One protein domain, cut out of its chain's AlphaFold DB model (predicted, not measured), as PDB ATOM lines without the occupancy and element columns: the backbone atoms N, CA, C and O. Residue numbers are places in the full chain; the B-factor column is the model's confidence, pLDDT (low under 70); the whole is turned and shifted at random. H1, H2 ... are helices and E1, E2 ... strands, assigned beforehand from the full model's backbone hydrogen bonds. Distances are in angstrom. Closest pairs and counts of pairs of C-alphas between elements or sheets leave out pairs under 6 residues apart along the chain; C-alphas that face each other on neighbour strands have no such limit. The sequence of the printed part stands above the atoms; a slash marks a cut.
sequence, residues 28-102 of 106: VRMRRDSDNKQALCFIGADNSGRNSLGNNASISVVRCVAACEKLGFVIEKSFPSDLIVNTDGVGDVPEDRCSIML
ATOM      1  N   VAL A  28     -36.769 -38.812 -33.978       84.19
ATOM      2  CA  VAL A  28     -36.863 -40.249 -33.747       84.19
ATOM      3  C   VAL A  28     -38.052 -40.767 -34.544       84.19
ATOM      4  O   VAL A  28     -39.208 -40.437 -34.278       84.19
ATOM      5  N   ARG A  29     -37.753 -41.561 -35.566       86.81
ATOM      6  CA  ARG A  29     -38.732 -42.345 -36.311       86.81
ATOM      7  C   ARG A  29     -38.946 -43.661 -35.603       86.81
ATOM      8  O   ARG A  29     -37.988 -44.372 -35.303       86.81
ATOM      9  N   MET A  30     -40.209 -43.995 -35.407       90.06
ATOM     10  CA  MET A  30     -40.616 -45.243 -34.788       90.06
ATOM     11  C   MET A  30     -41.594 -45.981 -35.696       90.06
ATOM     12  O   MET A  30     -42.354 -45.361 -36.444       90.06
ATOM     13  N   ARG A  31     -41.580 -47.310 -35.631       90.19
ATOM     14  CA  ARG A  31     -42.485 -48.190 -36.372       90.19
ATOM     15  C   ARG A  31     -43.140 -49.165 -35.409       90.19
ATOM     16  O   ARG A  31     -42.478 -49.688 -34.523       90.19
ATOM     17  N   ARG A  32     -44.428 -49.425 -35.593       90.38
ATOM     18  CA  ARG A  32     -45.123 -50.517 -34.916       90.38
ATOM     19  C   ARG A  32     -45.305 -51.660 -35.900       90.38
ATOM     20  O   ARG A  32     -45.945 -51.476 -36.931       90.38
ATOM     21  N   ASP A  33     -44.751 -52.824 -35.583       85.12
ATOM     22  CA  ASP A  33     -44.782 -53.981 -36.487       85.12
ATOM     23  C   ASP A  33     -46.213 -54.509 -36.700       85.12
ATOM     24  O   ASP A  33     -46.625 -54.759 -37.828       85.12
ATOM     25  N   SER A  34     -47.020 -54.523 -35.629       86.44
ATOM     26  CA  SER A  34     -48.398 -55.043 -35.626       86.44
ATOM     27  C   SER A  34     -49.331 -54.441 -36.685       86.44
ATOM     28  O   SER A  34     -50.278 -55.108 -37.091       86.44
ATOM     29  N   ASP A  35     -49.139 -53.181 -37.079       84.12
ATOM     30  CA  ASP A  35     -50.006 -52.489 -38.045       84.12
ATOM     31  C   ASP A  35     -49.223 -51.646 -39.065       84.12
ATOM     32  O   ASP A  35     -49.802 -50.870 -39.828       84.12
ATOM     33  N   ASN A  36     -47.896 -51.817 -39.100       82.56
ATOM     34  CA  ASN A  36     -46.949 -51.088 -39.943       82.56
ATOM     35  C   ASN A  36     -47.124 -49.554 -39.896       82.56
ATOM     36  O   ASN A  36     -46.766 -48.843 -40.846       82.56
ATOM     37  N   LYS A  37     -47.690 -49.017 -38.804       85.94
ATOM     38  CA  LYS A  37     -47.796 -47.574 -38.598       85.94
ATOM     39  C   LYS A  37     -46.434 -47.000 -38.256       85.94
ATOM     40  O   LYS A  37     -45.583 -47.647 -37.644       85.94
ATOM     41  N   GLN A  38     -46.259 -45.740 -38.628       85.62
ATOM     42  CA  GLN A  38     -45.076 -44.963 -38.300       85.62
ATOM     43  C   GLN A  38     -45.457 -43.870 -37.307       85.62
ATOM     44  O   GLN A  38     -46.549 -43.315 -37.384       85.62
ATOM     45  N   ALA A  39     -44.558 -43.558 -36.386       85.81
ATOM     46  CA  ALA A  39     -44.653 -42.409 -35.502       85.81
ATOM     47  C   ALA A  39     -43.381 -41.572 -35.633       85.81
ATOM     48  O   ALA A  39     -42.306 -42.092 -35.953       85.81
ATOM     49  N   LEU A  40     -43.516 -40.263 -35.439       84.19
ATOM     50  CA  LEU A  40     -42.398 -39.335 -35.543       84.19
ATOM     51  C   LEU A  40     -42.356 -38.456 -34.301       84.19
ATOM     52  O   LEU A  40     -43.220 -37.608 -34.097       84.19
ATOM     53  N   CYS A  41     -41.327 -38.654 -33.491       82.50
ATOM     54  CA  CYS A  41     -41.023 -37.805 -32.355       82.50
ATOM     55  C   CYS A  41     -39.954 -36.809 -32.783       82.50
ATOM     56  O   CYS A  41     -38.882 -37.203 -33.229       82.50
ATOM     57  N   PHE A  42     -40.244 -35.520 -32.693       76.31
ATOM     58  CA  PHE A  42     -39.314 -34.466 -33.078       76.31
ATOM     59  C   PHE A  42     -39.395 -33.312 -32.092       76.31
ATOM     60  O   PHE A  42     -40.392 -33.152 -31.385       76.31
ATOM     61  N   ILE A  43     -38.334 -32.513 -32.037       65.75
ATOM     62  CA  ILE A  43     -38.348 -31.252 -31.303       65.75
ATOM     63  C   ILE A  43     -39.330 -30.320 -32.033       65.75
ATOM     64  O   ILE A  43     -39.070 -29.910 -33.166       65.75
ATOM     65  N   GLY A  44     -40.488 -30.052 -31.422       51.91
ATOM     66  CA  GLY A  44     -41.446 -29.058 -31.913       51.91
ATOM     67  C   GLY A  44     -40.824 -27.659 -31.967       51.91
ATOM     68  O   GLY A  44     -39.775 -27.413 -31.379       51.91
ATOM     69  N   ALA A  45     -41.469 -26.724 -32.671       40.25
ATOM     70  CA  ALA A  45     -41.008 -25.336 -32.832       40.25
ATOM     71  C   ALA A  45     -40.847 -24.558 -31.506       40.25
ATOM     72  O   ALA A  45     -40.321 -23.442 -31.483       40.25
ATOM     73  N   ASP A  46     -41.272 -25.149 -30.393       41.22
ATOM     74  CA  ASP A  46     -40.956 -24.710 -29.047       41.22
ATOM     75  C   ASP A  46     -39.463 -24.983 -28.820       41.22
ATOM     76  O   ASP A  46     -39.056 -26.095 -28.496       41.22
ATOM     77  N   ASN A  47     -38.640 -23.947 -29.017       39.16
ATOM     78  CA  ASN A  47     -37.178 -23.885 -28.855       39.16
ATOM     79  C   ASN A  47     -36.649 -24.264 -27.444       39.16
ATOM     80  O   ASN A  47     -35.611 -23.779 -26.997       39.16
ATOM     81  N   SER A  48     -37.345 -25.123 -26.711       41.62
ATOM     82  CA  SER A  48     -37.004 -25.603 -25.382       41.62
ATOM     83  C   SER A  48     -36.292 -26.947 -25.491       41.62
ATOM     84  O   SER A  48     -36.899 -28.013 -25.393       41.62
ATOM     85  N   GLY A  49     -34.973 -26.894 -25.655       44.53
ATOM     86  CA  GLY A  49     -34.131 -27.974 -25.151       44.53
ATOM     87  C   GLY A  49     -33.456 -28.854 -26.190       44.53
ATOM     88  O   GLY A  49     -33.380 -30.065 -25.995       44.53
ATOM     89  N   ARG A  50     -32.789 -28.271 -27.195       46.09
ATOM     90  CA  ARG A  50     -31.408 -28.740 -27.394       46.09
ATOM     91  C   ARG A  50     -30.720 -28.483 -26.055       46.09
ATOM     92  O   ARG A  50     -30.426 -27.335 -25.740       46.09
ATOM     93  N   ASN A  51     -30.564 -29.509 -25.222       47.78
ATOM     94  CA  ASN A  51     -29.686 -29.392 -24.070       47.78
ATOM     95  C   ASN A  51     -28.301 -29.136 -24.667       47.78
ATOM     96  O   ASN A  51     -27.721 -30.030 -25.278       47.78
ATOM     97  N   SER A  52     -27.839 -27.889 -24.584       44.53
ATOM     98  CA  SER A  52     -26.668 -27.326 -25.268       44.53
ATOM     99  C   SER A  52     -25.315 -27.933 -24.849       44.53
ATOM    100  O   SER A  52     -24.305 -27.243 -24.886       44.53
ATOM    101  N   LEU A  53     -25.275 -29.201 -24.426       45.41
ATOM    102  CA  LEU A  53     -24.088 -29.880 -23.901       45.41
ATOM    103  C   LEU A  53     -23.876 -31.326 -24.411       45.41
ATOM    104  O   LEU A  53     -22.922 -31.959 -23.970       45.41
ATOM    105  N   GLY A  54     -24.687 -31.874 -25.333       55.84
ATOM    106  CA  GLY A  54     -24.409 -33.213 -25.891       55.84
ATOM    107  C   GLY A  54     -25.441 -33.771 -26.879       55.84
ATOM    108  O   GLY A  54     -26.412 -33.103 -27.221       55.84
ATOM    109  N   ASN A  55     -25.247 -35.028 -27.300       64.38
ATOM    110  CA  ASN A  55     -26.120 -35.767 -28.232       64.38
ATOM    111  C   ASN A  55     -27.400 -36.322 -27.568       64.38
ATOM    112  O   ASN A  55     -28.000 -37.273 -28.061       64.38
ATOM    113  N   ASN A  56     -27.828 -35.766 -26.433       68.81
ATOM    114  CA  ASN A  56     -29.005 -36.251 -25.712       68.81
ATOM    115  C   ASN A  56     -30.291 -35.666 -26.298       68.81
ATOM    116  O   ASN A  56     -30.381 -34.465 -26.569       68.81
ATOM    117  N   ALA A  57     -31.307 -36.512 -26.445       71.94
ATOM    118  CA  ALA A  57     -32.631 -36.093 -26.873       71.94
ATOM    119  C   ALA A  57     -33.290 -35.154 -25.851       71.94
ATOM    120  O   ALA A  57     -33.148 -35.306 -24.637       71.94
ATOM    121  N   SER A  58     -34.050 -34.178 -26.351       75.00
ATOM    122  CA  SER A  58     -34.871 -33.296 -25.521       75.00
ATOM    123  C   SER A  58     -35.895 -34.100 -24.728       75.00
ATOM    124  O   SER A  58     -36.431 -35.090 -25.227       75.00
ATOM    125  N   ILE A  59     -36.275 -33.612 -23.545       77.50
ATOM    126  CA  ILE A  59     -37.314 -34.262 -22.732       77.50
ATOM    127  C   ILE A  59     -38.642 -34.427 -23.490       77.50
ATOM    128  O   ILE A  59     -39.365 -35.393 -23.266       77.50
ATOM    129  N   SER A  60     -38.949 -33.532 -24.432       76.25
ATOM    130  CA  SER A  60     -40.114 -33.643 -25.318       76.25
ATOM    131  C   SER A  60     -40.038 -34.864 -26.240       76.25
ATOM    132  O   SER A  60     -41.020 -35.593 -26.369       76.25
ATOM    133  N   VAL A  61     -38.869 -35.124 -26.837       79.44
ATOM    134  CA  VAL A  61     -38.630 -36.298 -27.693       79.44
ATOM    135  C   VAL A  61     -38.685 -37.566 -26.854       79.44
ATOM    136  O   VAL A  61     -39.388 -38.501 -27.209       79.44
ATOM    137  N   VAL A  62     -38.015 -37.557 -25.705       84.56
ATOM    138  CA  VAL A  62     -38.002 -38.666 -24.751       84.56
ATOM    139  C   VAL A  62     -39.422 -39.027 -24.284       84.56
ATOM    140  O   VAL A  62     -39.801 -40.194 -24.314       84.56
ATOM    141  N   ARG A  63     -40.255 -38.037 -23.927       83.81
ATOM    142  CA  ARG A  63     -41.664 -38.266 -23.560       83.81
ATOM    143  C   ARG A  63     -42.484 -38.822 -24.723       83.81
ATOM    144  O   ARG A  63     -43.292 -39.717 -24.514       83.81
ATOM    145  N   CYS A  64     -42.279 -38.308 -25.934       84.62
ATOM    146  CA  CYS A  64     -42.953 -38.832 -27.121       84.62
ATOM    147  C   CYS A  64     -42.572 -40.297 -27.382       84.62
ATOM    148  O   CYS A  64     -43.455 -41.120 -27.611       84.62
ATOM    149  N   VAL A  65     -41.284 -40.637 -27.275       87.12
ATOM    150  CA  VAL A  65     -40.800 -42.012 -27.444       87.12
ATOM    151  C   VAL A  65     -41.409 -42.921 -26.383       87.12
ATOM    152  O   VAL A  65     -42.004 -43.924 -26.753       87.12
ATOM    153  N   ALA A  66     -41.393 -42.527 -25.106       89.06
ATOM    154  CA  ALA A  66     -42.010 -43.303 -24.028       89.06
ATOM    155  C   ALA A  66     -43.516 -43.557 -24.263       89.06
ATOM    156  O   ALA A  66     -44.006 -44.666 -24.058       89.06
ATOM    157  N   ALA A  67     -44.257 -42.552 -24.743       88.69
ATOM    158  CA  ALA A  67     -45.669 -42.713 -25.102       88.69
ATOM    159  C   ALA A  67     -45.862 -43.678 -26.286       88.69
ATOM    160  O   ALA A  67     -46.786 -44.490 -26.290       88.69
ATOM    161  N   CYS A  68     -44.988 -43.612 -27.291       88.88
ATOM    162  CA  CYS A  68     -45.032 -44.504 -28.443       88.88
ATOM    163  C   CYS A  68     -44.611 -45.944 -28.096       88.88
ATOM    164  O   CYS A  68     -45.191 -46.886 -28.636       88.88
ATOM    165  N   GLU A  69     -43.668 -46.141 -27.173       89.19
ATOM    166  CA  GLU A  69     -43.275 -47.464 -26.671       89.19
ATOM    167  C   GLU A  69     -44.435 -48.167 -25.953       89.19
ATOM    168  O   GLU A  69     -44.683 -49.343 -26.219       89.19
ATOM    169  N   LYS A  70     -45.214 -47.446 -25.126       88.50
ATOM    170  CA  LYS A  70     -46.446 -47.978 -24.494       88.50
ATOM    171  C   LYS A  70     -47.440 -48.519 -25.524       88.50
ATOM    172  O   LYS A  70     -48.070 -49.551 -25.326       88.50
ATOM    173  N   LEU A  71     -47.503 -47.840 -26.661       86.81
ATOM    174  CA  LEU A  71     -48.329 -48.190 -27.801       86.81
ATOM    175  C   LEU A  71     -47.699 -49.262 -28.718       86.81
ATOM    176  O   LEU A  71     -48.237 -49.529 -29.792       86.81
ATOM    177  N   GLY A  72     -46.554 -49.846 -28.355       88.31
ATOM    178  CA  GLY A  72     -45.881 -50.912 -29.102       88.31
ATOM    179  C   GLY A  72     -45.037 -50.453 -30.296       88.31
ATOM    180  O   GLY A  72     -44.648 -51.280 -31.122       88.31
ATOM    181  N   PHE A  73     -44.766 -49.154 -30.442       90.62
ATOM    182  CA  PHE A  73     -43.805 -48.681 -31.439       90.62
ATOM    183  C   PHE A  73     -42.367 -48.926 -30.969       90.62
ATOM    184  O   PHE A  73     -42.037 -48.691 -29.812       90.62
ATOM    185  N   VAL A  74     -41.492 -49.298 -31.900       90.00
ATOM    186  CA  VAL A  74     -40.045 -49.427 -31.690       90.00
ATOM    187  C   VAL A  74     -39.293 -48.377 -32.497       90.00
ATOM    188  O   VAL A  74     -39.746 -47.964 -33.568       90.00
ATOM    189  N   ILE A  75     -38.141 -47.928 -32.000       88.31
ATOM    190  CA  ILE A  75     -37.293 -46.970 -32.717       88.31
ATOM    191  C   ILE A  75     -36.737 -47.634 -33.982       88.31
ATOM    192  O   ILE A  75     -36.055 -48.650 -33.921       88.31
ATOM    193  N   GLU A  76     -37.020 -47.036 -35.138       86.94
ATOM    194  CA  GLU A  76     -36.491 -47.465 -36.436       86.94
ATOM    195  C   GLU A  76     -35.228 -46.678 -36.794       86.94
ATOM    196  O   GLU A  76     -34.246 -47.237 -37.278       86.94
ATOM    197  N   LYS A  77     -35.265 -45.355 -36.596       84.19
ATOM    198  CA  LYS A  77     -34.175 -44.457 -36.980       84.19
ATOM    199  C   LYS A  77     -34.181 -43.198 -36.125       84.19
ATOM    200  O   LYS A  77     -35.222 -42.570 -35.970       84.19
ATOM    201  N   SER A  78     -33.018 -42.782 -35.648       81.00
ATOM    202  CA  SER A  78     -32.807 -41.496 -34.982       81.00
ATOM    203  C   SER A  78     -31.937 -40.576 -35.843       81.00
ATOM    204  O   SER A  78     -31.146 -41.029 -36.673       81.00
ATOM    205  N   PHE A  79     -32.121 -39.268 -35.690       75.56
ATOM    206  CA  PHE A  79     -31.262 -38.255 -36.283       75.56
ATOM    207  C   PHE A  79     -30.986 -37.122 -35.281       75.56
ATOM    208  O   PHE A  79     -31.942 -36.511 -34.789       75.56
ATOM    209  N   PRO A  80     -29.712 -36.779 -35.014       68.44
ATOM    210  CA  PRO A  80     -28.490 -37.436 -35.508       68.44
ATOM    211  C   PRO A  80     -28.406 -38.921 -35.104       68.44
ATOM    212  O   PRO A  80     -29.060 -39.330 -34.154       68.44
ATOM    213  N   SER A  81     -27.643 -39.745 -35.833       71.69
ATOM    214  CA  SER A  81     -27.546 -41.193 -35.542       71.69
ATOM    215  C   SER A  81     -27.014 -41.488 -34.135       71.69
ATOM    216  O   SER A  81     -27.314 -42.529 -33.569       71.69
ATOM    217  N   ASP A  82     -26.252 -40.548 -33.577       72.88
ATOM    218  CA  ASP A  82     -25.677 -40.599 -32.230       72.88
ATOM    219  C   ASP A  82     -26.639 -40.067 -31.147       72.88
ATOM    220  O   ASP A  82     -26.245 -39.845 -30.005       72.88
ATOM    221  N   LEU A  83     -27.899 -39.792 -31.504       76.56
ATOM    222  CA  LEU A  83     -28.895 -39.262 -30.581       76.56
ATOM    223  C   LEU A  83     -29.239 -40.303 -29.512       76.56
ATOM    224  O   LEU A  83     -29.850 -41.334 -29.803       76.56
ATOM    225  N   ILE A  84     -28.911 -39.986 -28.265       77.88
ATOM    226  CA  ILE A  84     -29.223 -40.820 -27.112       77.88
ATOM    227  C   ILE A  84     -30.638 -40.484 -26.647       77.88
ATOM    228  O   ILE A  84     -30.924 -39.368 -26.202       77.88
ATOM    229  N   VAL A  85     -31.527 -41.469 -26.744       81.06
ATOM    230  CA  VAL A  85     -32.895 -41.396 -26.232       81.06
ATOM    231  C   VAL A  85     -32.975 -42.315 -25.025       81.06
ATOM    232  O   VAL A  85     -32.931 -43.530 -25.176       81.06
ATOM    233  N   ASN A  86     -33.074 -41.734 -23.832       81.75
ATOM    234  CA  ASN A  86     -33.275 -42.497 -22.609       81.75
ATOM    235  C   ASN A  86     -34.665 -42.197 -22.048       81.75
ATOM    236  O   ASN A  86     -34.934 -41.056 -21.674       81.75
ATOM    237  N   THR A  87     -35.536 -43.205 -22.034       81.44
ATOM    238  CA  THR A  87     -36.890 -43.129 -21.468       81.44
ATOM    239  C   THR A  87     -36.938 -43.508 -19.984       81.44
ATOM    240  O   THR A  87     -37.985 -43.367 -19.351       81.44
ATOM    241  N   ASP A  88     -35.803 -43.899 -19.396       77.69
ATOM    242  CA  ASP A  88     -35.668 -44.149 -17.963       77.69
ATOM    243  C   ASP A  88     -35.841 -42.850 -17.158       77.69
ATOM    244  O   ASP A  88     -35.320 -41.788 -17.512       77.69
ATOM    245  N   GLY A  89     -36.633 -42.910 -16.086       74.50
ATOM    246  CA  GLY A  89     -36.930 -41.748 -15.241       74.50
ATOM    247  C   GLY A  89     -37.926 -40.747 -15.842       74.50
ATOM    248  O   GLY A  89     -38.238 -39.729 -15.218       74.50
ATOM    249  N   VAL A  90     -38.474 -41.026 -17.025       76.56
ATOM    250  CA  VAL A  90     -39.629 -40.290 -17.533       76.56
ATOM    251  C   VAL A  90     -40.833 -40.741 -16.719       76.56
ATOM    252  O   VAL A  90     -41.160 -41.923 -16.690       76.56
ATOM    253  N   GLY A  91     -41.467 -39.801 -16.014       76.94
ATOM    254  CA  GLY A  91     -42.698 -40.081 -15.271       76.94
ATOM    255  C   GLY A  91     -43.813 -40.614 -16.174       76.94
ATOM    256  O   GLY A  91     -43.629 -40.791 -17.376       76.94
ATOM    257  N   ASP A  92     -45.001 -40.835 -15.616       81.75
ATOM    258  CA  ASP A  92     -46.105 -41.368 -16.411       81.75
ATOM    259  C   ASP A  92     -46.468 -40.422 -17.573       81.75
ATOM    260  O   ASP A  92     -46.953 -39.306 -17.374       81.75
ATOM    261  N   VAL A  93     -46.157 -40.850 -18.801       82.00
ATOM    262  CA  VAL A  93     -46.529 -40.137 -20.026       82.00
ATOM    263  C   VAL A  93     -47.756 -40.812 -20.618       82.00
ATOM    264  O   VAL A  93     -47.722 -42.032 -20.826       82.00
ATOM    265  N   PRO A  94     -48.825 -40.059 -20.912       80.62
ATOM    266  CA  PRO A  94     -50.010 -40.636 -21.512       80.62
ATOM    267  C   PRO A  94     -49.789 -40.913 -23.009       80.62
ATOM    268  O   PRO A  94     -49.001 -40.246 -23.687       80.62
ATOM    269  N   GLU A  95     -50.465 -41.943 -23.516       81.75
ATOM    270  CA  GLU A  95     -50.277 -42.485 -24.870       81.75
ATOM    271  C   GLU A  95     -50.657 -41.492 -25.983       81.75
ATOM    272  O   GLU A  95     -50.115 -41.564 -27.087       81.75
ATOM    273  N   ASP A  96     -51.524 -40.513 -25.693       78.94
ATOM    274  CA  ASP A  96     -51.933 -39.454 -26.631       78.94
ATOM    275  C   ASP A  96     -50.772 -38.550 -27.071       78.94
ATOM    276  O   ASP A  96     -50.857 -37.866 -28.092       78.94
ATOM    277  N   ARG A  97     -49.656 -38.579 -26.335       79.19
ATOM    278  CA  ARG A  97     -48.438 -37.828 -26.662       79.19
ATOM    279  C   ARG A  97     -47.637 -38.468 -27.794       79.19
ATOM    280  O   ARG A  97     -46.686 -37.851 -28.271       79.19
ATOM    281  N   CYS A  98     -47.996 -39.679 -28.225       82.62
ATOM    282  CA  CYS A  98     -47.375 -40.316 -29.375       82.62
ATOM    283  C   CYS A  98     -47.915 -39.734 -30.690       82.62
ATOM    284  O   CYS A  98     -49.068 -39.946 -31.074       82.62
ATOM    285  N   SER A  99     -47.044 -39.052 -31.433       77.69
ATOM    286  CA  SER A  99     -47.355 -38.496 -32.754       77.69
ATOM    287  C   SER A  99     -47.319 -39.576 -33.840       77.69
ATOM    288  O   SER A  99     -46.330 -39.735 -34.561       77.69
ATOM    289  N   ILE A 100     -48.412 -40.330 -33.970       78.50
ATOM    290  CA  ILE A 100     -48.579 -41.329 -35.032       78.50
ATOM    291  C   ILE A 100     -48.758 -40.614 -36.378       78.50
ATOM    292  O   ILE A 100     -49.712 -39.861 -36.583       78.50
ATOM    293  N   MET A 101     -47.870 -40.886 -37.333       72.75
ATOM    294  CA  MET A 101     -48.047 -40.465 -38.718       72.75
ATOM    295  C   MET A 101     -49.162 -41.298 -39.351       72.75
ATOM    296  O   MET A 101     -48.965 -42.442 -39.764       72.75
ATOM    297  N   LEU A 102     -50.348 -40.705 -39.461       59.22
ATOM    298  CA  LEU A 102     -51.396 -41.238 -40.319       59.22
ATOM    299  C   LEU A 102     -50.893 -41.161 -41.765       59.22
ATOM    300  O   LEU A 102     -50.830 -40.080 -42.350       59.22
TER     301      LEU A 102
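What this domain is: This is residues 28 to 102 of the 106 residues of an uncharacterized protein of Mesorhizobium sp. M8A.F.Ca.ET.213.01.1.1 (UniProt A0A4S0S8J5). With little regular structure, a small three-stranded sheet has helix H1 along one face, and unnamed residues 80 to 102 wrap round the helix's far side to reach E2. The printed part has 75 residues, with only 28 in E1, E2, H1 and E3, in chain order; the class is mixed. The antiparallel sheet runs E2 E1 E3, making two layers with H1. It is compact, radius of gyration of the C-alphas 11.8 A, spanning 37 by 26 by 23 A.

Where its parts are: E1, residues 28 to 32, 13.2 A, begins at C-alpha (-36.863, -40.249, -33.747). E2 is residues 37 to 41, 13.4 A. E3, residues 74 to 79, 14.9 A, ends at C-alpha (-31.262, -38.255, -36.283). H1 is residues 59 to 70, 16.6 A.

How they stand to each other: Inner strand E1 forms a hairpin with E2 (157 degrees; N 30 and O 39, 2.9 A) and is antiparallel to E3 at 160 degrees, with N 29 and O 77 2.8 A apart. H1 is on the sheet at a height of 8.6 A, along the strands, 7 degrees from E1 on the local plane; the closest C-alphas of H1 and E2 are Val 61 and Cys 41, 5.5 A. In H1 every O i to N i+4 pair is within hydrogen-bond range. E2, H1 and E3 make a split strand-helix-strand unit, E1 between its strands, with a right-handed crossover. Residues 100 to 101 pair antiparallel with 38 to 39 of E2.

The domain as a whole: The farthest C-alphas, Asp 35 and Leu 53, are 37.2 A apart. The printed part has no cut; the link E2 to H1 is long, 17 residues. Residues 43 to 56, 80 and 102 have pLDDT under 70.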